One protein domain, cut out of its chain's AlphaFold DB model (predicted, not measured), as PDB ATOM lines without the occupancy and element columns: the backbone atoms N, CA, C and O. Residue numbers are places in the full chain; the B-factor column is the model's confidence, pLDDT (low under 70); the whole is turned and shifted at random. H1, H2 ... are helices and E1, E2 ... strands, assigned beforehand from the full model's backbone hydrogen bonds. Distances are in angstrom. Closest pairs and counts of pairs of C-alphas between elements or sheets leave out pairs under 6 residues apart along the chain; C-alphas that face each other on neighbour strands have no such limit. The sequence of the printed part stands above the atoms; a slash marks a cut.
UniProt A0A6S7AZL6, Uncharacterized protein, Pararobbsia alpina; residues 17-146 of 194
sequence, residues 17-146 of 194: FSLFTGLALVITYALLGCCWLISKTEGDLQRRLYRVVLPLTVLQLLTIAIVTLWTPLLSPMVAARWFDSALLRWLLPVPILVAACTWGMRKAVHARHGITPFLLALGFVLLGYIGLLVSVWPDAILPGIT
ATOM      1  N   PHE A  17     107.794 -24.051  24.448       84.88
ATOM      2  CA  PHE A  17     107.500 -23.301  23.234       84.88
ATOM      3  C   PHE A  17     106.891 -21.923  23.539       84.88
ATOM      4  O   PHE A  17     107.385 -20.917  23.038       84.88
ATOM      5  N   SER A  18     105.888 -21.835  24.419       86.44
ATOM      6  CA  SER A  18     105.289 -20.559  24.842       86.44
ATOM      7  C   SER A  18     106.330 -19.616  25.455       86.44
ATOM      8  O   SER A  18     106.403 -18.448  25.079       86.44
ATOM      9  N   LEU A  19     107.189 -20.121  26.347       89.81
ATOM     10  CA  LEU A  19     108.252 -19.314  26.958       89.81
ATOM     11  C   LEU A  19     109.252 -18.814  25.906       89.81
ATOM     12  O   LEU A  19     109.626 -17.640  25.907       89.81
ATOM     13  N   PHE A  20     109.640 -19.686  24.974       91.94
ATOM     14  CA  PHE A  20     110.540 -19.332  23.884       91.94
ATOM     15  C   PHE A  20     109.935 -18.280  22.948       91.94
ATOM     16  O   PHE A  20     110.607 -17.313  22.598       91.94
ATOM     17  N   THR A  21     108.659 -18.415  22.578       90.31
ATOM     18  CA  THR A  21     107.967 -17.407  21.756       90.31
ATOM     19  C   THR A  21     107.869 -16.054  22.466       90.31
ATOM     20  O   THR A  21     108.072 -15.021  21.831       90.31
ATOM     21  N   GLY A  22     107.666 -16.047  23.789       91.81
ATOM     22  CA  GLY A  22     107.741 -14.832  24.603       91.81
ATOM     23  C   GLY A  22     109.125 -14.180  24.551       91.81
ATOM     24  O   GLY A  22     109.237 -12.978  24.317       91.81
ATOM     25  N   LEU A  23     110.196 -14.969  24.679       94.56
ATOM     26  CA  LEU A  23     111.568 -14.474  24.543       94.56
ATOM     27  C   LEU A  23     111.848 -13.931  23.131       94.56
ATOM     28  O   LEU A  23     112.432 -12.858  22.983       94.56
ATOM     29  N   ALA A  24     111.396 -14.636  22.093       94.19
ATOM     30  CA  ALA A  24     111.527 -14.202  20.705       94.19
ATOM     31  C   ALA A  24     110.842 -12.850  20.460       94.19
ATOM     32  O   ALA A  24     111.379 -11.997  19.746       94.19
ATOM     33  N   LEU A  25     109.695 -12.623  21.101       94.81
ATOM     34  CA  LEU A  25     108.984 -11.353  21.046       94.81
ATOM     35  C   LEU A  25     109.784 -10.224  21.713       94.81
ATOM     36  O   LEU A  25     109.917  -9.147  21.132       94.81
ATOM     37  N   VAL A  26     110.381 -10.473  22.884       96.81
ATOM     38  CA  VAL A  26     111.263  -9.501  23.559       96.81
ATOM     39  C   VAL A  26     112.446  -9.119  22.665       96.81
ATOM     40  O   VAL A  26     112.747  -7.936  22.519       96.81
ATOM     41  N   ILE A  27     113.079 -10.099  22.016       96.69
ATOM     42  CA  ILE A  27     114.189  -9.876  21.073       96.69
ATOM     43  C   ILE A  27     113.735  -9.016  19.888       96.69
ATOM     44  O   ILE A  27     114.424  -8.066  19.511       96.69
ATOM     45  N   THR A  28     112.547  -9.302  19.352       96.31
ATOM     46  CA  THR A  28     111.952  -8.550  18.240       96.31
ATOM     47  C   THR A  28     111.726  -7.085  18.621       96.31
ATOM     48  O   THR A  28     112.119  -6.178  17.882       96.31
ATOM     49  N   TYR A  29     111.149  -6.831  19.800       96.00
ATOM     50  CA  TYR A  29     110.942  -5.473  20.305       96.00
ATOM     51  C   TYR A  29     112.256  -4.752  20.610       96.00
ATOM     52  O   TYR A  29     112.381  -3.567  20.299       96.00
ATOM     53  N   ALA A  30     113.253  -5.451  21.155       96.38
ATOM     54  CA  ALA A  30     114.579  -4.887  21.382       96.38
ATOM     55  C   ALA A  30     115.247  -4.469  20.061       96.38
ATOM     56  O   ALA A  30     115.820  -3.381  19.979       96.38
ATOM     57  N   LEU A  31     115.133  -5.286  19.005       96.19
ATOM     58  CA  LEU A  31     115.647  -4.960  17.673       96.19
ATOM     59  C   LEU A  31     114.926  -3.750  17.064       96.19
ATOM     60  O   LEU A  31     115.590  -2.827  16.586       96.19
ATOM     61  N   LEU A  32     113.588  -3.723  17.110       95.31
ATOM     62  CA  LEU A  32     112.782  -2.597  16.626       95.31
ATOM     63  C   LEU A  32     113.114  -1.300  17.369       95.31
ATOM     64  O   LEU A  32     113.362  -0.276  16.731       95.31
ATOM     65  N   GLY A  33     113.174  -1.353  18.701       93.69
ATOM     66  CA  GLY A  33     113.531  -0.218  19.547       93.69
ATOM     67  C   GLY A  33     114.945   0.286  19.266       93.69
ATOM     68  O   GLY A  33     115.146   1.484  19.094       93.69
ATOM     69  N   CYS A  34     115.917  -0.619  19.122       94.25
ATOM     70  CA  CYS A  34     117.292  -0.273  18.759       94.25
ATOM     71  C   CYS A  34     117.359   0.435  17.396       94.25
ATOM     72  O   CYS A  34     117.944   1.512  17.285       94.25
ATOM     73  N   CYS A  35     116.700  -0.111  16.369       93.50
ATOM     74  CA  CYS A  35     116.664   0.495  15.037       93.50
ATOM     75  C   CYS A  35     115.948   1.852  15.024       93.50
ATOM     76  O   CYS A  35     116.367   2.773  14.323       93.50
ATOM     77  N   TRP A  36     114.883   1.995  15.812       91.62
ATOM     78  CA  TRP A  36     114.175   3.259  15.957       91.62
ATOM     79  C   TRP A  36     115.041   4.310  16.659       91.62
ATOM     80  O   TRP A  36     115.166   5.432  16.165       91.62
ATOM     81  N   LEU A  37     115.723   3.939  17.748       90.75
ATOM     82  CA  LEU A  37     116.655   4.816  18.456       90.75
ATOM     83  C   LEU A  37     117.825   5.248  17.567       90.75
ATOM     84  O   LEU A  37     118.208   6.413  17.604       90.75
ATOM     85  N   ILE A  38     118.353   4.367  16.709       90.56
ATOM     86  CA  ILE A  38     119.372   4.726  15.705       90.56
ATOM     87  C   ILE A  38     118.896   5.872  14.801       90.56
ATOM     88  O   ILE A  38     119.688   6.753  14.462       90.56
ATOM     89  N   SER A  39     117.614   5.890  14.428       87.44
ATOM     90  CA  SER A  39     117.044   6.948  13.585       87.44
ATOM     91  C   SER A  39     116.842   8.283  14.320       87.44
ATOM     92  O   SER A  39     116.838   9.338  13.683       87.44
ATOM     93  N   LYS A  40     116.692   8.243  15.653       85.12
ATOM     94  CA  LYS A  40     116.368   9.397  16.510       85.12
ATOM     95  C   LYS A  40     117.560   9.995  17.257       85.12
ATOM     96  O   LYS A  40     117.464  11.134  17.706       85.12
ATOM     97  N   THR A  41     118.660   9.257  17.374       86.81
ATOM     98  CA  THR A  41     119.858   9.651  18.132       86.81
ATOM     99  C   THR A  41     121.041   9.970  17.219       86.81
ATOM    100  O   THR A  41     121.095   9.529  16.071       86.81
ATOM    101  N   GLU A  42     122.008  10.726  17.741       84.44
ATOM    102  CA  GLU A  42     123.265  11.066  17.063       84.44
ATOM    103  C   GLU A  42     124.479  10.843  17.987       84.44
ATOM    104  O   GLU A  42     124.337  10.538  19.174       84.44
ATOM    105  N   GLY A  43     125.691  10.952  17.435       85.50
ATOM    106  CA  GLY A  43     126.937  10.924  18.207       85.50
ATOM    107  C   GLY A  43     127.311   9.547  18.771       85.50
ATOM    108  O   GLY A  43     127.282   8.524  18.078       85.50
ATOM    109  N   ASP A  44     127.745   9.512  20.029       88.62
ATOM    110  CA  ASP A  44     128.319   8.310  20.652       88.62
ATOM    111  C   ASP A  44     127.280   7.237  20.971       88.62
ATOM    112  O   ASP A  44     127.555   6.042  20.817       88.62
ATOM    113  N   LEU A  45     126.071   7.649  21.353       88.31
ATOM    114  CA  LEU A  45     124.966   6.731  21.607       88.31
ATOM    115  C   LEU A  45     124.573   5.990  20.324       88.31
ATOM    116  O   LEU A  45     124.497   4.760  20.320       88.31
ATOM    117  N   GLN A  46     124.442   6.713  19.209       90.62
ATOM    118  CA  GLN A  46     124.126   6.119  17.911       90.62
ATOM    119  C   GLN A  46     125.199   5.105  17.476       90.62
ATOM    120  O   GLN A  46     124.885   4.001  17.027       90.62
ATOM    121  N   ARG A  47     126.485   5.428  17.685       89.19
ATOM    122  CA  ARG A  47     127.609   4.508  17.429       89.19
ATOM    123  C   ARG A  47     127.531   3.224  18.260       89.19
ATOM    124  O   ARG A  47     127.894   2.158  17.763       89.19
ATOM    125  N   ARG A  48     127.075   3.296  19.515       92.06
ATOM    126  CA  ARG A  48     126.855   2.111  20.365       92.06
ATOM    127  C   ARG A  48     125.701   1.259  19.839       92.06
ATOM    128  O   ARG A  48     125.867   0.050  19.715       92.06
ATOM    129  N   LEU A  49     124.590   1.881  19.452       92.94
ATOM    130  CA  LEU A  49     123.423   1.174  18.918       92.94
ATOM    131  C   LEU A  49     123.738   0.438  17.604       92.94
ATOM    132  O   LEU A  49     123.384  -0.732  17.463       92.94
ATOM    133  N   TYR A  50     124.508   1.049  16.694       92.12
ATOM    134  CA  TYR A  50     124.978   0.375  15.473       92.12
ATOM    135  C   TYR A  50     125.862  -0.857  15.737       92.12
ATOM    136  O   TYR A  50     125.935  -1.742  14.888       92.12
ATOM    137  N   ARG A  51     126.518  -0.956  16.902       90.69
ATOM    138  CA  ARG A  51     127.257  -2.170  17.295       90.69
ATOM    139  C   ARG A  51     126.346  -3.262  17.851       90.69
ATOM    140  O   ARG A  51     126.655  -4.435  17.690       90.69
ATOM    141  N   VAL A  52     125.234  -2.887  18.483       94.06
ATOM    142  CA  VAL A  52     124.288  -3.819  19.128       94.06
ATOM    143  C   VAL A  52     123.256  -4.371  18.139       94.06
ATOM    144  O   VAL A  52     122.798  -5.503  18.286       94.06
ATOM    145  N   VAL A  53     122.911  -3.611  17.097       94.62
ATOM    146  CA  VAL A  53     121.875  -4.002  16.128       94.62
ATOM    147  C   VAL A  53     122.214  -5.285  15.358       94.62
ATOM    148  O   VAL A  53     121.321  -6.088  15.102       94.62
ATOM    149  N   LEU A  54     123.489  -5.534  15.026       93.50
ATOM    150  CA  LEU A  54     123.895  -6.762  14.328       93.50
ATOM    151  C   LEU A  54     123.771  -8.018  15.209       93.50
ATOM    152  O   LEU A  54     123.134  -8.966  14.750       93.50
ATOM    153  N   PRO A  55     124.280  -8.043  16.457       95.94
ATOM    154  CA  PRO A  55     123.983  -9.109  17.413       95.94
ATOM    155  C   PRO A  55     122.481  -9.365  17.593       95.94
ATOM    156  O   PRO A  55     122.054 -10.514  17.532       95.94
ATOM    157  N   LEU A  56     121.669  -8.308  17.738       95.25
ATOM    158  CA  LEU A  56     120.210  -8.444  17.848       95.25
ATOM    159  C   LEU A  56     119.582  -9.030  16.580       95.25
ATOM    160  O   LEU A  56     118.671  -9.846  16.669       95.25
ATOM    161  N   THR A  57     120.089  -8.663  15.401       94.94
ATOM    162  CA  THR A  57     119.629  -9.230  14.125       94.94
ATOM    163  C   THR A  57     119.958 -10.718  14.038       94.94
ATOM    164  O   THR A  57     119.116 -11.505  13.624       94.94
ATOM    165  N   VAL A  58     121.156 -11.135  14.458       95.94
ATOM    166  CA  VAL A  58     121.518 -12.561  14.513       95.94
ATOM    167  C   VAL A  58     120.613 -13.304  15.490       95.94
ATOM    168  O   VAL A  58     120.096 -14.364  15.153       95.94
ATOM    169  N   LEU A  59     120.361 -12.732  16.667       96.31
ATOM    170  CA  LEU A  59     119.471 -13.329  17.654       96.31
ATOM    171  C   LEU A  59     118.033 -13.466  17.118       96.31
ATOM    172  O   LEU A  59     117.413 -14.507  17.307       96.31
ATOM    173  N   GLN A  60     117.544 -12.472  16.371       96.00
ATOM    174  CA  GLN A  60     116.258 -12.532  15.670       96.00
ATOM    175  C   GLN A  60     116.213 -13.638  14.606       96.00
ATOM    176  O   GLN A  60     115.188 -14.289  14.415       96.00
ATOM    177  N   LEU A  61     117.309 -13.874  13.887       95.50
ATOM    178  CA  LEU A  61     117.369 -14.976  12.926       95.50
ATOM    179  C   LEU A  61     117.344 -16.331  13.612       95.50
ATOM    180  O   LEU A  61     116.667 -17.237  13.133       95.50
ATOM    181  N   LEU A  62     118.051 -16.460  14.734       95.75
ATOM    182  CA  LEU A  62     118.030 -17.679  15.527       95.75
ATOM    183  C   LEU A  62     116.622 -17.968  16.041       95.75
ATOM    184  O   LEU A  62     116.176 -19.107  15.945       95.75
ATOM    185  N   THR A  63     115.887 -16.960  16.518       94.94
ATOM    186  CA  THR A  63     114.504 -17.169  16.967       94.94
ATOM    187  C   THR A  63     113.599 -17.607  15.823       94.94
ATOM    188  O   THR A  63     112.878 -18.588  15.983       94.94
ATOM    189  N   ILE A  64     113.684 -16.965  14.654       92.62
ATOM    190  CA  ILE A  64     112.921 -17.368  13.463       92.62
ATOM    191  C   ILE A  64     113.263 -18.810  13.064       92.62
ATOM    192  O   ILE A  64     112.353 -19.612  12.850       92.62
ATOM    193  N   ALA A  65     114.548 -19.163  12.997       92.31
ATOM    194  CA  ALA A  65     114.992 -20.499  12.611       92.31
ATOM    195  C   ALA A  65     114.520 -21.571  13.602       92.31
ATOM    196  O   ALA A  65     113.984 -22.597  13.189       92.31
ATOM    197  N   ILE A  66     114.660 -21.313  14.906       93.62
ATOM    198  CA  ILE A  66     114.223 -22.238  15.954       93.62
ATOM    199  C   ILE A  66     112.706 -22.421  15.906       93.62
ATOM    200  O   ILE A  66     112.259 -23.562  15.913       93.62
ATOM    201  N   VAL A  67     111.910 -21.346  15.806       90.38
ATOM    202  CA  VAL A  67     110.445 -21.478  15.686       90.38
ATOM    203  C   VAL A  67     110.090 -22.294  14.447       90.38
ATOM    204  O   VAL A  67     109.341 -23.255  14.556       90.38
ATOM    205  N   THR A  68     110.684 -21.975  13.296       88.56
ATOM    206  CA  THR A  68     110.415 -22.657  12.018       88.56
ATOM    207  C   THR A  68     110.704 -24.159  12.087       88.56
ATOM    208  O   THR A  68     109.948 -24.953  11.539       88.56
ATOM    209  N   LEU A  69     111.773 -24.566  12.780       89.44
ATOM    210  CA  LEU A  69     112.118 -25.978  12.970       89.44
ATOM    211  C   LEU A  69     111.267 -26.656  14.053       89.44
ATOM    212  O   LEU A  69     110.925 -27.827  13.917       89.44
ATOM    213  N   TRP A  70     110.910 -25.939  15.121       89.69
ATOM    214  CA  TRP A  70     110.139 -26.490  16.237       89.69
ATOM    215  C   TRP A  70     108.660 -26.667  15.871       89.69
ATOM    216  O   TRP A  70     108.057 -27.665  16.249       89.69
ATOM    217  N   THR A  71     108.065 -25.757  15.095       85.69
ATOM    218  CA  THR A  71     106.642 -25.803  14.713       85.69
ATOM    219  C   THR A  71     106.178 -27.152  14.131       85.69
ATOM    220  O   THR A  71     105.210 -27.698  14.665       85.69
ATOM    221  N   PRO A  72     106.831 -27.755  13.115       85.25
ATOM    222  CA  PRO A  72     106.429 -29.068  12.604       85.25
ATOM    223  C   PRO A  72     106.635 -30.203  13.621       85.25
ATOM    224  O   PRO A  72     105.929 -31.205  13.564       85.25
ATOM    225  N   LEU A  73     107.543 -30.050  14.589       85.69
ATOM    226  CA  LEU A  73     107.784 -31.047  15.639       85.69
ATOM    227  C   LEU A  73     106.702 -31.045  16.730       85.69
ATOM    228  O   LEU A  73     106.627 -31.992  17.510       85.69
ATOM    229  N   LEU A  74     105.856 -30.008  16.796       82.56
ATOM    230  CA  LEU A  74     104.784 -29.918  17.793       82.56
ATOM    231  C   LEU A  74     103.660 -30.929  17.544       82.56
ATOM    232  O   LEU A  74     103.052 -31.404  18.499       82.56
ATOM    233  N   SER A  75     103.350 -31.249  16.283       80.00
ATOM    234  CA  SER A  75     102.379 -32.302  15.971       80.00
ATOM    235  C   SER A  75     102.551 -32.870  14.554       80.00
ATOM    236  O   SER A  75     102.820 -32.108  13.619       80.00
ATOM    237  N   PRO A  76     102.292 -34.178  14.348       81.44
ATOM    238  CA  PRO A  76     102.341 -34.804  13.022       81.44
ATOM    239  C   PRO A  76     101.403 -34.149  12.000       81.44
ATOM    240  O   PRO A  76     101.712 -34.092  10.814       81.44
ATOM    241  N   MET A  77     100.269 -33.613  12.461       78.25
ATOM    242  CA  MET A  77      99.309 -32.901  11.616       78.25
ATOM    243  C   MET A  77      99.880 -31.576  11.090       78.25
ATOM    244  O   MET A  77      99.713 -31.262   9.913       78.25
ATOM    245  N   VAL A  78     100.575 -30.807  11.936       77.31
ATOM    246  CA  VAL A  78     101.242 -29.564  11.513       77.31
ATOM    247  C   VAL A  78     102.386 -29.877  10.553       77.31
ATOM    248  O   VAL A  78     102.497 -29.204   9.534       77.31
ATOM    249  N   ALA A  79     103.170 -30.929  10.815       83.19
ATOM    250  CA  ALA A  79     104.204 -31.391   9.890       83.19
ATOM    251  C   ALA A  79     103.622 -31.749   8.513       83.19
ATOM    252  O   ALA A  79     104.104 -31.248   7.501       83.19
ATOM    253  N   ALA A  80     102.554 -32.550   8.465       83.12
ATOM    254  CA  ALA A  80     101.920 -32.946   7.208       83.12
ATOM    255  C   ALA A  80     101.441 -31.739   6.385       83.12
ATOM    256  O   ALA A  80     101.585 -31.735   5.168       83.12
ATOM    257  N   ARG A  81     100.931 -30.686   7.040       81.19
ATOM    258  CA  ARG A  81     100.550 -29.435   6.362       81.19
ATOM    259  C   ARG A  81     101.758 -28.629   5.907       81.19
ATOM    260  O   ARG A  81     101.757 -28.116   4.797       81.19
ATOM    261  N   TRP A  82     102.780 -28.517   6.751       78.62
ATOM    262  CA  TRP A  82     104.006 -27.780   6.440       78.62
ATOM    263  C   TRP A  82     104.765 -28.355   5.246       78.62
ATOM    264  O   TRP A  82     105.302 -27.600   4.437       78.62
ATOM    265  N   PHE A  83     104.767 -29.681   5.120       82.56
ATOM    266  CA  PHE A  83     105.399 -30.400   4.019       82.56
ATOM    267  C   PHE A  83     104.439 -30.734   2.870       82.56
ATOM    268  O   PHE A  83     104.845 -31.400   1.918       82.56
ATOM    269  N   ASP A  84     103.196 -30.246   2.909       83.62
ATOM    270  CA  ASP A  84     102.306 -30.327   1.757       83.62
ATOM    271  C   ASP A  84     102.813 -29.428   0.617       83.62
ATOM    272  O   ASP A  84     103.262 -28.295   0.819       83.62
ATOM    273  N   SER A  85     102.715 -29.928  -0.615       71.62
ATOM    274  CA  SER A  85     103.275 -29.289  -1.813       71.62
ATOM    275  C   SER A  85     102.708 -27.888  -2.089       71.62
ATOM    276  O   SER A  85     103.373 -27.049  -2.706       71.62
ATOM    277  N   ALA A  86     101.482 -27.600  -1.641       81.56
ATOM    278  CA  ALA A  86     100.877 -26.286  -1.793       81.56
ATOM    279  C   ALA A  86     101.425 -25.291  -0.764       81.56
ATOM    280  O   ALA A  86     101.910 -24.230  -1.159       81.56
ATOM    281  N   LEU A  87     101.398 -25.636   0.527       81.25
ATOM    282  CA  LEU A  87     101.848 -24.748   1.603       81.25
ATOM    283  C   LEU A  87     103.359 -24.488   1.536       81.25
ATOM    284  O   LEU A  87     103.801 -23.350   1.696       81.25
ATOM    285  N   LEU A  88     104.146 -25.522   1.226       83.00
ATOM    286  CA  LEU A  88     105.600 -25.425   1.140       83.00
ATOM    287  C   LEU A  88     106.041 -24.389   0.097       83.00
ATOM    288  O   LEU A  88     106.971 -23.628   0.349       83.00
ATOM    289  N   ARG A  89     105.342 -24.294  -1.046       84.81
ATOM    290  CA  ARG A  89     105.620 -23.275  -2.079       84.81
ATOM    291  C   ARG A  89     105.385 -21.848  -1.582       84.81
ATOM    292  O   ARG A  89     106.125 -20.952  -1.980       84.81
ATOM    293  N   TRP A  90     104.400 -21.639  -0.710       83.62
ATOM    294  CA  TRP A  90     104.126 -20.334  -0.096       83.62
ATOM    295  C   TRP A  90     105.083 -19.999   1.053       83.62
ATOM    296  O   TRP A  90     105.382 -18.827   1.273       83.62
ATOM    297  N   LEU A  91     105.605 -21.010   1.752       83.19
ATOM    298  CA  LEU A  91     106.604 -20.852   2.815       83.19
ATOM    299  C   LEU A  91     108.024 -20.637   2.274       83.19
ATOM    300  O   LEU A  91     108.785 -19.884   2.871       83.19
ATOM    301  N   LEU A  92     108.378 -21.239   1.135       86.19
ATOM    302  CA  LEU A  92     109.712 -21.156   0.527       86.19
ATOM    303  C   LEU A  92     110.258 -19.730   0.277       86.19
ATOM    304  O   LEU A  92     111.457 -19.527   0.481       86.19
ATOM    305  N   PRO A  93     109.466 -18.717  -0.135       88.81
ATOM    306  CA  PRO A  93     109.979 -17.352  -0.283       88.81
ATOM    307  C   PRO A  93     110.320 -16.675   1.053       88.81
ATOM    308  O   PRO A  93     111.142 -15.760   1.074       88.81
ATOM    309  N   VAL A  94     109.741 -17.113   2.176       89.06
ATOM    310  CA  VAL A  94     109.972 -16.511   3.500       89.06
ATOM    311  C   VAL A  94     111.452 -16.547   3.915       89.06
ATOM    312  O   VAL A  94     111.987 -15.475   4.199       89.06
ATOM    313  N   PRO A  95     112.169 -17.691   3.918       88.56
ATOM    314  CA  PRO A  95     113.588 -17.720   4.278       88.56
ATOM    315  C   PRO A  95     114.462 -16.882   3.334       88.56
ATOM    316  O   PRO A  95     115.428 -16.269   3.788       88.56
ATOM    317  N   ILE A  96     114.103 -16.787   2.048       92.06
ATOM    318  CA  ILE A  96     114.812 -15.940   1.076       92.06
ATOM    319  C   ILE A  96     114.649 -14.461   1.447       92.06
ATOM    320  O   ILE A  96     115.629 -13.716   1.485       92.06
ATOM    321  N   LEU A  97     113.428 -14.034   1.777       93.50
ATOM    322  CA  LEU A  97     113.147 -12.661   2.197       93.50
ATOM    323  C   LEU A  97     113.799 -12.332   3.547       93.50
ATOM    324  O   LEU A  97     114.361 -11.253   3.705       93.50
ATOM    325  N   VAL A  98     113.812 -13.271   4.494       93.25
ATOM    326  CA  VAL A  98     114.524 -13.139   5.779       93.25
ATOM    327  C   VAL A  98     116.035 -12.970   5.546       93.25
ATOM    328  O   VAL A  98     116.668 -12.093   6.148       93.25
ATOM    329  N   ALA A  99     116.625 -13.739   4.627       93.19
ATOM    330  CA  ALA A  99     118.025 -13.578   4.235       93.19
ATOM    331  C   ALA A  99     118.280 -12.214   3.568       93.19
ATOM    332  O   ALA A  99     119.252 -11.533   3.905       93.19
ATOM    333  N   ALA A 100     117.376 -11.764   2.692       94.31
ATOM    334  CA  ALA A 100     117.451 -10.446   2.064       94.31
ATOM    335  C   ALA A 100     117.363  -9.308   3.097       94.31
ATOM    336  O   ALA A 100     118.174  -8.382   3.051       94.31
ATOM    337  N   CYS A 101     116.457  -9.396   4.079       93.19
ATOM    338  CA  CYS A 101     116.358  -8.438   5.184       93.19
ATOM    339  C   CYS A 101     117.640  -8.403   6.023       93.19
ATOM    340  O   CYS A 101     118.118  -7.327   6.381       93.19
ATOM    341  N   THR A 102     118.243  -9.563   6.282       93.19
ATOM    342  CA  THR A 102     119.517  -9.676   7.012       93.19
ATOM    343  C   THR A 102     120.659  -9.002   6.271       93.19
ATOM    344  O   THR A 102     121.433  -8.237   6.853       93.19
ATOM    345  N   TRP A 103     120.778  -9.285   4.977       93.88
ATOM    346  CA  TRP A 103     121.808  -8.690   4.139       93.88
ATOM    347  C   TRP A 103     121.612  -7.177   4.014       93.88
ATOM    348  O   TRP A 103     122.557  -6.408   4.206       93.88
ATOM    349  N   GLY A 104     120.366  -6.746   3.807       92.62
ATOM    350  CA  GLY A 104     119.973  -5.343   3.840       92.62
ATOM    351  C   GLY A 104     120.339  -4.674   5.163       92.62
ATOM    352  O   GLY A 104     120.844  -3.554   5.149       92.62
ATOM    353  N   MET A 105     120.161  -5.365   6.295       91.88
ATOM    354  CA  MET A 105     120.458  -4.822   7.623       91.88
ATOM    355  C   MET A 105     121.957  -4.585   7.771       91.88
ATOM    356  O   MET A 105     122.374  -3.491   8.138       91.88
ATOM    357  N   ARG A 106     122.783  -5.569   7.391       91.44
ATOM    358  CA  ARG A 106     124.246  -5.418   7.369       91.44
ATOM    359  C   ARG A 106     124.668  -4.229   6.513       91.44
ATOM    360  O   ARG A 106     125.416  -3.374   6.983       91.44
ATOM    361  N   LYS A 107     124.141  -4.125   5.291       91.94
ATOM    362  CA  LYS A 107     124.443  -3.010   4.385       91.94
ATOM    363  C   LYS A 107     124.014  -1.659   4.971       91.94
ATOM    364  O   LYS A 107     124.792  -0.712   4.926       91.94
ATOM    365  N   ALA A 108     122.819  -1.574   5.554       90.38
ATOM    366  CA  ALA A 108     122.290  -0.351   6.157       90.38
ATOM    367  C   ALA A 108     123.106   0.107   7.375       90.38
ATOM    368  O   ALA A 108     123.318   1.305   7.557       90.38
ATOM    369  N   VAL A 109     123.600  -0.839   8.177       89.50
ATOM    370  CA  VAL A 109     124.478  -0.573   9.324       89.50
ATOM    371  C   VAL A 109     125.844  -0.071   8.866       89.50
ATOM    372  O   VAL A 109     126.325   0.933   9.388       89.50
ATOM    373  N   HIS A 110     126.445  -0.702   7.853       87.25
ATOM    374  CA  HIS A 110     127.724  -0.255   7.289       87.25
ATOM    375  C   HIS A 110     127.624   1.125   6.626       87.25
ATOM    376  O   HIS A 110     128.491   1.966   6.840       87.25
ATOM    377  N   ALA A 111     126.547   1.378   5.881       87.56
ATOM    378  CA  ALA A 111     126.281   2.668   5.245       87.56
ATOM    379  C   ALA A 111     125.768   3.745   6.224       87.56
ATOM    380  O   ALA A 111     125.547   4.882   5.818       87.56
ATOM    381  N   ARG A 112     125.556   3.399   7.506       82.56
ATOM    382  CA  ARG A 112     125.000   4.278   8.552       82.56
ATOM    383  C   ARG A 112     123.701   4.975   8.138       82.56
ATOM    384  O   ARG A 112     123.464   6.140   8.452       82.56
ATOM    385  N   HIS A 113     122.828   4.247   7.449       77.56
ATOM    386  CA  HIS A 113     121.495   4.748   7.140       77.56
ATOM    387  C   HIS A 113     120.660   4.809   8.424       77.56
ATOM    388  O   HIS A 113     120.606   3.839   9.181       77.56
ATOM    389  N   GLY A 114     120.001   5.943   8.671       79.81
ATOM    390  CA  GLY A 114     119.234   6.152   9.904       79.81
ATOM    391  C   GLY A 114     117.931   5.349   9.957       79.81
ATOM    392  O   GLY A 114     117.691   4.634  10.922       79.81
ATOM    393  N   ILE A 115     117.086   5.440   8.923       86.38
ATOM    394  CA  ILE A 115     115.731   4.847   8.932       86.38
ATOM    395  C   ILE A 115     115.661   3.438   8.325       86.38
ATOM    396  O   ILE A 115     114.788   2.650   8.675       86.38
ATOM    397  N   THR A 116     116.584   3.095   7.423       89.81
ATOM    398  CA  THR A 116     116.586   1.800   6.723       89.81
ATOM    399  C   THR A 116     116.651   0.592   7.670       89.81
ATOM    400  O   THR A 116     115.878  -0.339   7.447       89.81
ATOM    401  N   PRO A 117     117.475   0.584   8.744       90.62
ATOM    402  CA  PRO A 117     117.476  -0.510   9.720       90.62
ATOM    403  C   PRO A 117     116.093  -0.758  10.331       90.62
ATOM    404  O   PRO A 117     115.676  -1.902  10.477       90.62
ATOM    405  N   PHE A 118     115.332   0.305  10.612       92.25
ATOM    406  CA  PHE A 118     113.992   0.194  11.186       92.25
ATOM    407  C   PHE A 118     112.995  -0.445  10.214       92.25
ATOM    408  O   PHE A 118     112.251  -1.343  10.601       92.25
ATOM    409  N   LEU A 119     113.022  -0.048   8.938       93.62
ATOM    410  CA  LEU A 119     112.165  -0.651   7.909       93.62
ATOM    411  C   LEU A 119     112.473  -2.141   7.703       93.62
ATOM    412  O   LEU A 119     111.563  -2.938   7.497       93.62
ATOM    413  N   LEU A 120     113.743  -2.533   7.797       93.94
ATOM    414  CA  LEU A 120     114.154  -3.933   7.688       93.94
ATOM    415  C   LEU A 120     113.769  -4.752   8.925       93.94
ATOM    416  O   LEU A 120     113.328  -5.889   8.781       93.94
ATOM    417  N   ALA A 121     113.877  -4.169  10.124       94.06
ATOM    418  CA  ALA A 121     113.360  -4.772  11.351       94.06
ATOM    419  C   ALA A 121     111.843  -5.002  11.268       94.06
ATOM    420  O   ALA A 121     111.366  -6.084  11.602       94.06
ATOM    421  N   LEU A 122     111.094  -4.029  10.738       94.38
ATOM    422  CA  LEU A 122     109.667  -4.185  10.457       94.38
ATOM    423  C   LEU A 122     109.410  -5.291   9.423       94.38
ATOM    424  O   LEU A 122     108.478  -6.072   9.587       94.38
ATOM    425  N   GLY A 123     110.271  -5.407   8.409       94.69
ATOM    426  CA  GLY A 123     110.258  -6.511   7.450       94.69
ATOM    427  C   GLY A 123     110.321  -7.884   8.124       94.69
ATOM    428  O   GLY A 123     109.482  -8.730   7.829       94.69
ATOM    429  N   PHE A 124     111.233  -8.096   9.082       93.56
ATOM    430  CA  PHE A 124     111.281  -9.351   9.850       93.56
ATOM    431  C   PHE A 124     109.974  -9.637  10.592       93.56
ATOM    432  O   PHE A 124     109.496 -10.770  10.566       93.56
ATOM    433  N   VAL A 125     109.380  -8.621  11.224       94.06
ATOM    434  CA  VAL A 125     108.102  -8.765  11.938       94.06
ATOM    435  C   VAL A 125     106.983  -9.158  10.982       94.06
ATOM    436  O   VAL A 125     106.279 -10.133  11.232       94.06
ATOM    437  N   LEU A 126     106.848  -8.446   9.863       94.50
ATOM    438  CA  LEU A 126     105.830  -8.731   8.854       94.50
ATOM    439  C   LEU A 126     105.996 -10.135   8.266       94.50
ATOM    440  O   LEU A 126     105.012 -10.860   8.154       94.50
ATOM    441  N   LEU A 127     107.226 -10.549   7.950       92.69
ATOM    442  CA  LEU A 127     107.516 -11.898   7.460       92.69
ATOM    443  C   LEU A 127     107.154 -12.971   8.491       92.69
ATOM    444  O   LEU A 127     106.573 -13.988   8.122       92.69
ATOM    445  N   GLY A 128     107.444 -12.735   9.774       90.00
ATOM    446  CA  GLY A 128     107.038 -13.626  10.860       90.00
ATOM    447  C   GLY A 128     105.518 -13.773  10.948       90.00
ATOM    448  O   GLY A 128     105.009 -14.891  10.971       90.00
ATOM    449  N   TYR A 129     104.781 -12.658  10.915       89.56
ATOM    450  CA  TYR A 129     103.315 -12.680  10.909       89.56
ATOM    451  C   TYR A 129     102.743 -13.378   9.677       89.56
ATOM    452  O   TYR A 129     101.835 -14.189   9.823       89.56
ATOM    453  N   ILE A 130     103.278 -13.111   8.482       89.75
ATOM    454  CA  ILE A 130     102.849 -13.779   7.245       89.75
ATOM    455  C   ILE A 130     103.096 -15.287   7.342       89.75
ATOM    456  O   ILE A 130     102.197 -16.063   7.030       89.75
ATOM    457  N   GLY A 131     104.271 -15.712   7.819       85.69
ATOM    458  CA  GLY A 131     104.591 -17.128   8.010       85.69
ATOM    459  C   GLY A 131     103.621 -17.828   8.965       85.69
ATOM    460  O   GLY A 131     103.150 -18.928   8.674       85.69
ATOM    461  N   LEU A 132     103.252 -17.166  10.067       85.12
ATOM    462  CA  LEU A 132     102.231 -17.662  10.996       85.12
ATOM    463  C   LEU A 132     100.842 -17.725  10.347       85.12
ATOM    464  O   LEU A 132     100.147 -18.727  10.491       85.12
ATOM    465  N   LEU A 133     100.448 -16.687   9.604       84.75
ATOM    466  CA  LEU A 133      99.137 -16.610   8.958       84.75
ATOM    467  C   LEU A 133      98.964 -17.708   7.904       84.75
ATOM    468  O   LEU A 133      97.951 -18.403   7.894       84.75
ATOM    469  N   VAL A 134      99.985 -17.904   7.063       84.00
ATOM    470  CA  VAL A 134     100.023 -18.982   6.066       84.00
ATOM    471  C   VAL A 134      99.961 -20.342   6.756       84.00
ATOM    472  O   VAL A 134      99.219 -21.201   6.304       84.00
ATOM    473  N   SER A 135     100.663 -20.526   7.880       80.81
ATOM    474  CA  SER A 135     100.671 -21.799   8.618       80.81
ATOM    475  C   SER A 135      99.303 -22.211   9.166       80.81
ATOM    476  O   SER A 135      99.030 -23.404   9.289       80.81
ATOM    477  N   VAL A 136      98.459 -21.239   9.524       80.75
ATOM    478  CA  VAL A 136      97.134 -21.482  10.117       80.75
ATOM    479  C   VAL A 136      96.045 -21.563   9.038       80.75
ATOM    480  O   VAL A 136      95.076 -22.301   9.191       80.75
ATOM    481  N   TRP A 137      96.241 -20.905   7.894       78.50
ATOM    482  CA  TRP A 137      95.301 -20.911   6.775       78.50
ATOM    483  C   TRP A 137      94.929 -22.334   6.286       78.50
ATOM    484  O   TRP A 137      95.809 -23.196   6.163       78.50
ATOM    485  N   PRO A 138      93.649 -22.622   5.952       77.62
ATOM    486  CA  PRO A 138      92.446 -21.776   6.035       77.62
ATOM    487  C   PRO A 138      91.688 -21.903   7.371       77.62
ATOM    488  O   PRO A 138      90.535 -21.470   7.484       77.62
ATOM    489  N   ASP A 139      92.292 -22.536   8.372       81.38
ATOM    490  CA  ASP A 139      91.695 -22.673   9.691       81.38
ATOM    491  C   ASP A 139      91.854 -21.353  10.461       81.38
ATOM    492  O   ASP A 139      92.834 -20.637  10.293       81.38
ATOM    493  N   ALA A 140      90.870 -20.982  11.274       74.38
ATOM    494  CA  ALA A 140      90.988 -19.877  12.223       74.38
ATOM    495  C   ALA A 140      91.671 -20.345  13.516       74.38
ATOM    496  O   ALA A 140      92.465 -19.617  14.107       74.38
ATOM    497  N   ILE A 141      91.355 -21.571  13.951       74.62
ATOM    498  CA  ILE A 141      91.922 -22.233  15.130       74.62
ATOM    499  C   ILE A 141      92.142 -23.707  14.772       74.62
ATOM    500  O   ILE A 141      91.203 -24.397  14.369       74.62
ATOM    501  N   LEU A 142      93.376 -24.199  14.914       69.44
ATOM    502  CA  LEU A 142      93.688 -25.610  14.673       69.44
ATOM    503  C   LEU A 142      93.309 -26.481  15.889       69.44
ATOM    504  O   LEU A 142      93.666 -26.109  17.008       69.44
ATOM    505  N   PRO A 143      92.740 -27.689  15.687       68.25
ATOM    506  CA  PRO A 143      91.989 -28.157  14.518       68.25
ATOM    507  C   PRO A 143      90.492 -27.806  14.609       68.25
ATOM    508  O   PRO A 143      89.891 -27.890  15.677       68.25
ATOM    509  N   GLY A 144      89.867 -27.538  13.457       67.25
ATOM    510  CA  GLY A 144      88.432 -27.793  13.277       67.25
ATOM    511  C   GLY A 144      87.513 -26.585  13.112       67.25
ATOM    512  O   GLY A 144      86.324 -26.796  12.893       67.25
ATOM    513  N   ILE A 145      88.018 -25.351  13.167       74.75
ATOM    514  CA  ILE A 145      87.204 -24.168  12.856       74.75
ATOM    515  C   ILE A 145      87.840 -23.426  11.693       74.75
ATOM    516  O   ILE A 145      88.889 -22.802  11.844       74.75
ATOM    517  N   THR A 146      87.179 -23.464  10.538       83.25
ATOM    518  CA  THR A 146      87.598 -22.680   9.368       83.25
ATOM    519  C   THR A 146      87.298 -21.196   9.567       83.25
ATOM    520  O   THR A 146      86.374 -20.833  10.297       83.25
TER     521      THR A 146
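AT A GLANCE: This is residues 17 to 146 of the 194 residues of an uncharacterized protein of Pararobbsia alpina (UniProt A0A6S7AZL6). Four long helices, H1, H2, H5 and H6, run up and down side by side in an elongated bundle, each running against the one before it in the chain; they form a ring in which H1 touches H2 and H6, and H5 touches the same two. H1 slants off H6, meeting it with residues 28 to 39 alone, while the short H3 and H4 and the small strand E1 gather towards one end of the bundle. The printed part has 130 residues, with six named helices and one named strand in the order H1, H2, H3, H4, H5, H6, E1, and is mostly helix. It is only just compact, close to loose, with a radius of gyration of the C-alphas of 16.6 A and spans of 54 by 28 by 22 A.

IN THESE COORDINATES: The longest helix, H2, covers residues 43 to 73 and measures 46.2 A, from C-alpha 43 at (126.937, 10.924, 18.207) to C-alpha 73 at (107.784, -31.047, 15.639). It has a kink of 30 degrees near residue 54. H1 covers residues 17 to 40, 34.5 A, and begins at C-alpha 17 at (107.500, -23.301, 23.234). H6 is residues 116 to 136, 30.5 A, and H5 is residues 93 to 110, 25.8 A. H3 is residues 76 to 82, H4 residues 85 to 91, and E1 residues 139 to 141.

HOW THE PARTS SIT: H2 and H6 are the hubs, touching three helices each. H1 and H2 form a helical hairpin at a shallow tilt of 27 degrees, opposite ways; their closest C-alphas, of Ile 38 and Gln 46, are 5.4 A apart. H5 and H6 form the other helical hairpin, at 13 degrees, with the C-alphas of Cys 101 and Leu 120 closest at 5.6 A. H1 touches H6, the C-alphas of Cys 35 and Phe 118 being closest at 4.7 A. H2 touches H5 with its residues 50 to 61 alone, Tyr 50 and Val 109 having the closest C-alphas, 6.2 A. H2 and H6 are close but not clearly touching, and H1 and H5 are apart. H4 touches H6, closest at the C-alphas of Leu 91 and Gly 131, 6.7 A. H3 and H2 touch only at the corner, closest at the C-alphas of Pro 72 and Ala 79, 4.2 A. E1 pairs with no named strand, but its residues pair antiparallel with residues 145 to 146. Every O i to N i+4 pair is within hydrogen-bond range in H1, H3, H5 and H6; in H2 it is 22 of 27, and in H4 1 of 3, beside 3 of 4 O i to N i+3 pairs.

THE WHOLE: The two C-alphas farthest apart, of Gly 43 and Gly 144, are 54.8 A apart. The printed part has no cut, and its six links are tight. The mean pLDDT of the printed part is 88.3, with residues 142 to 144 under 70.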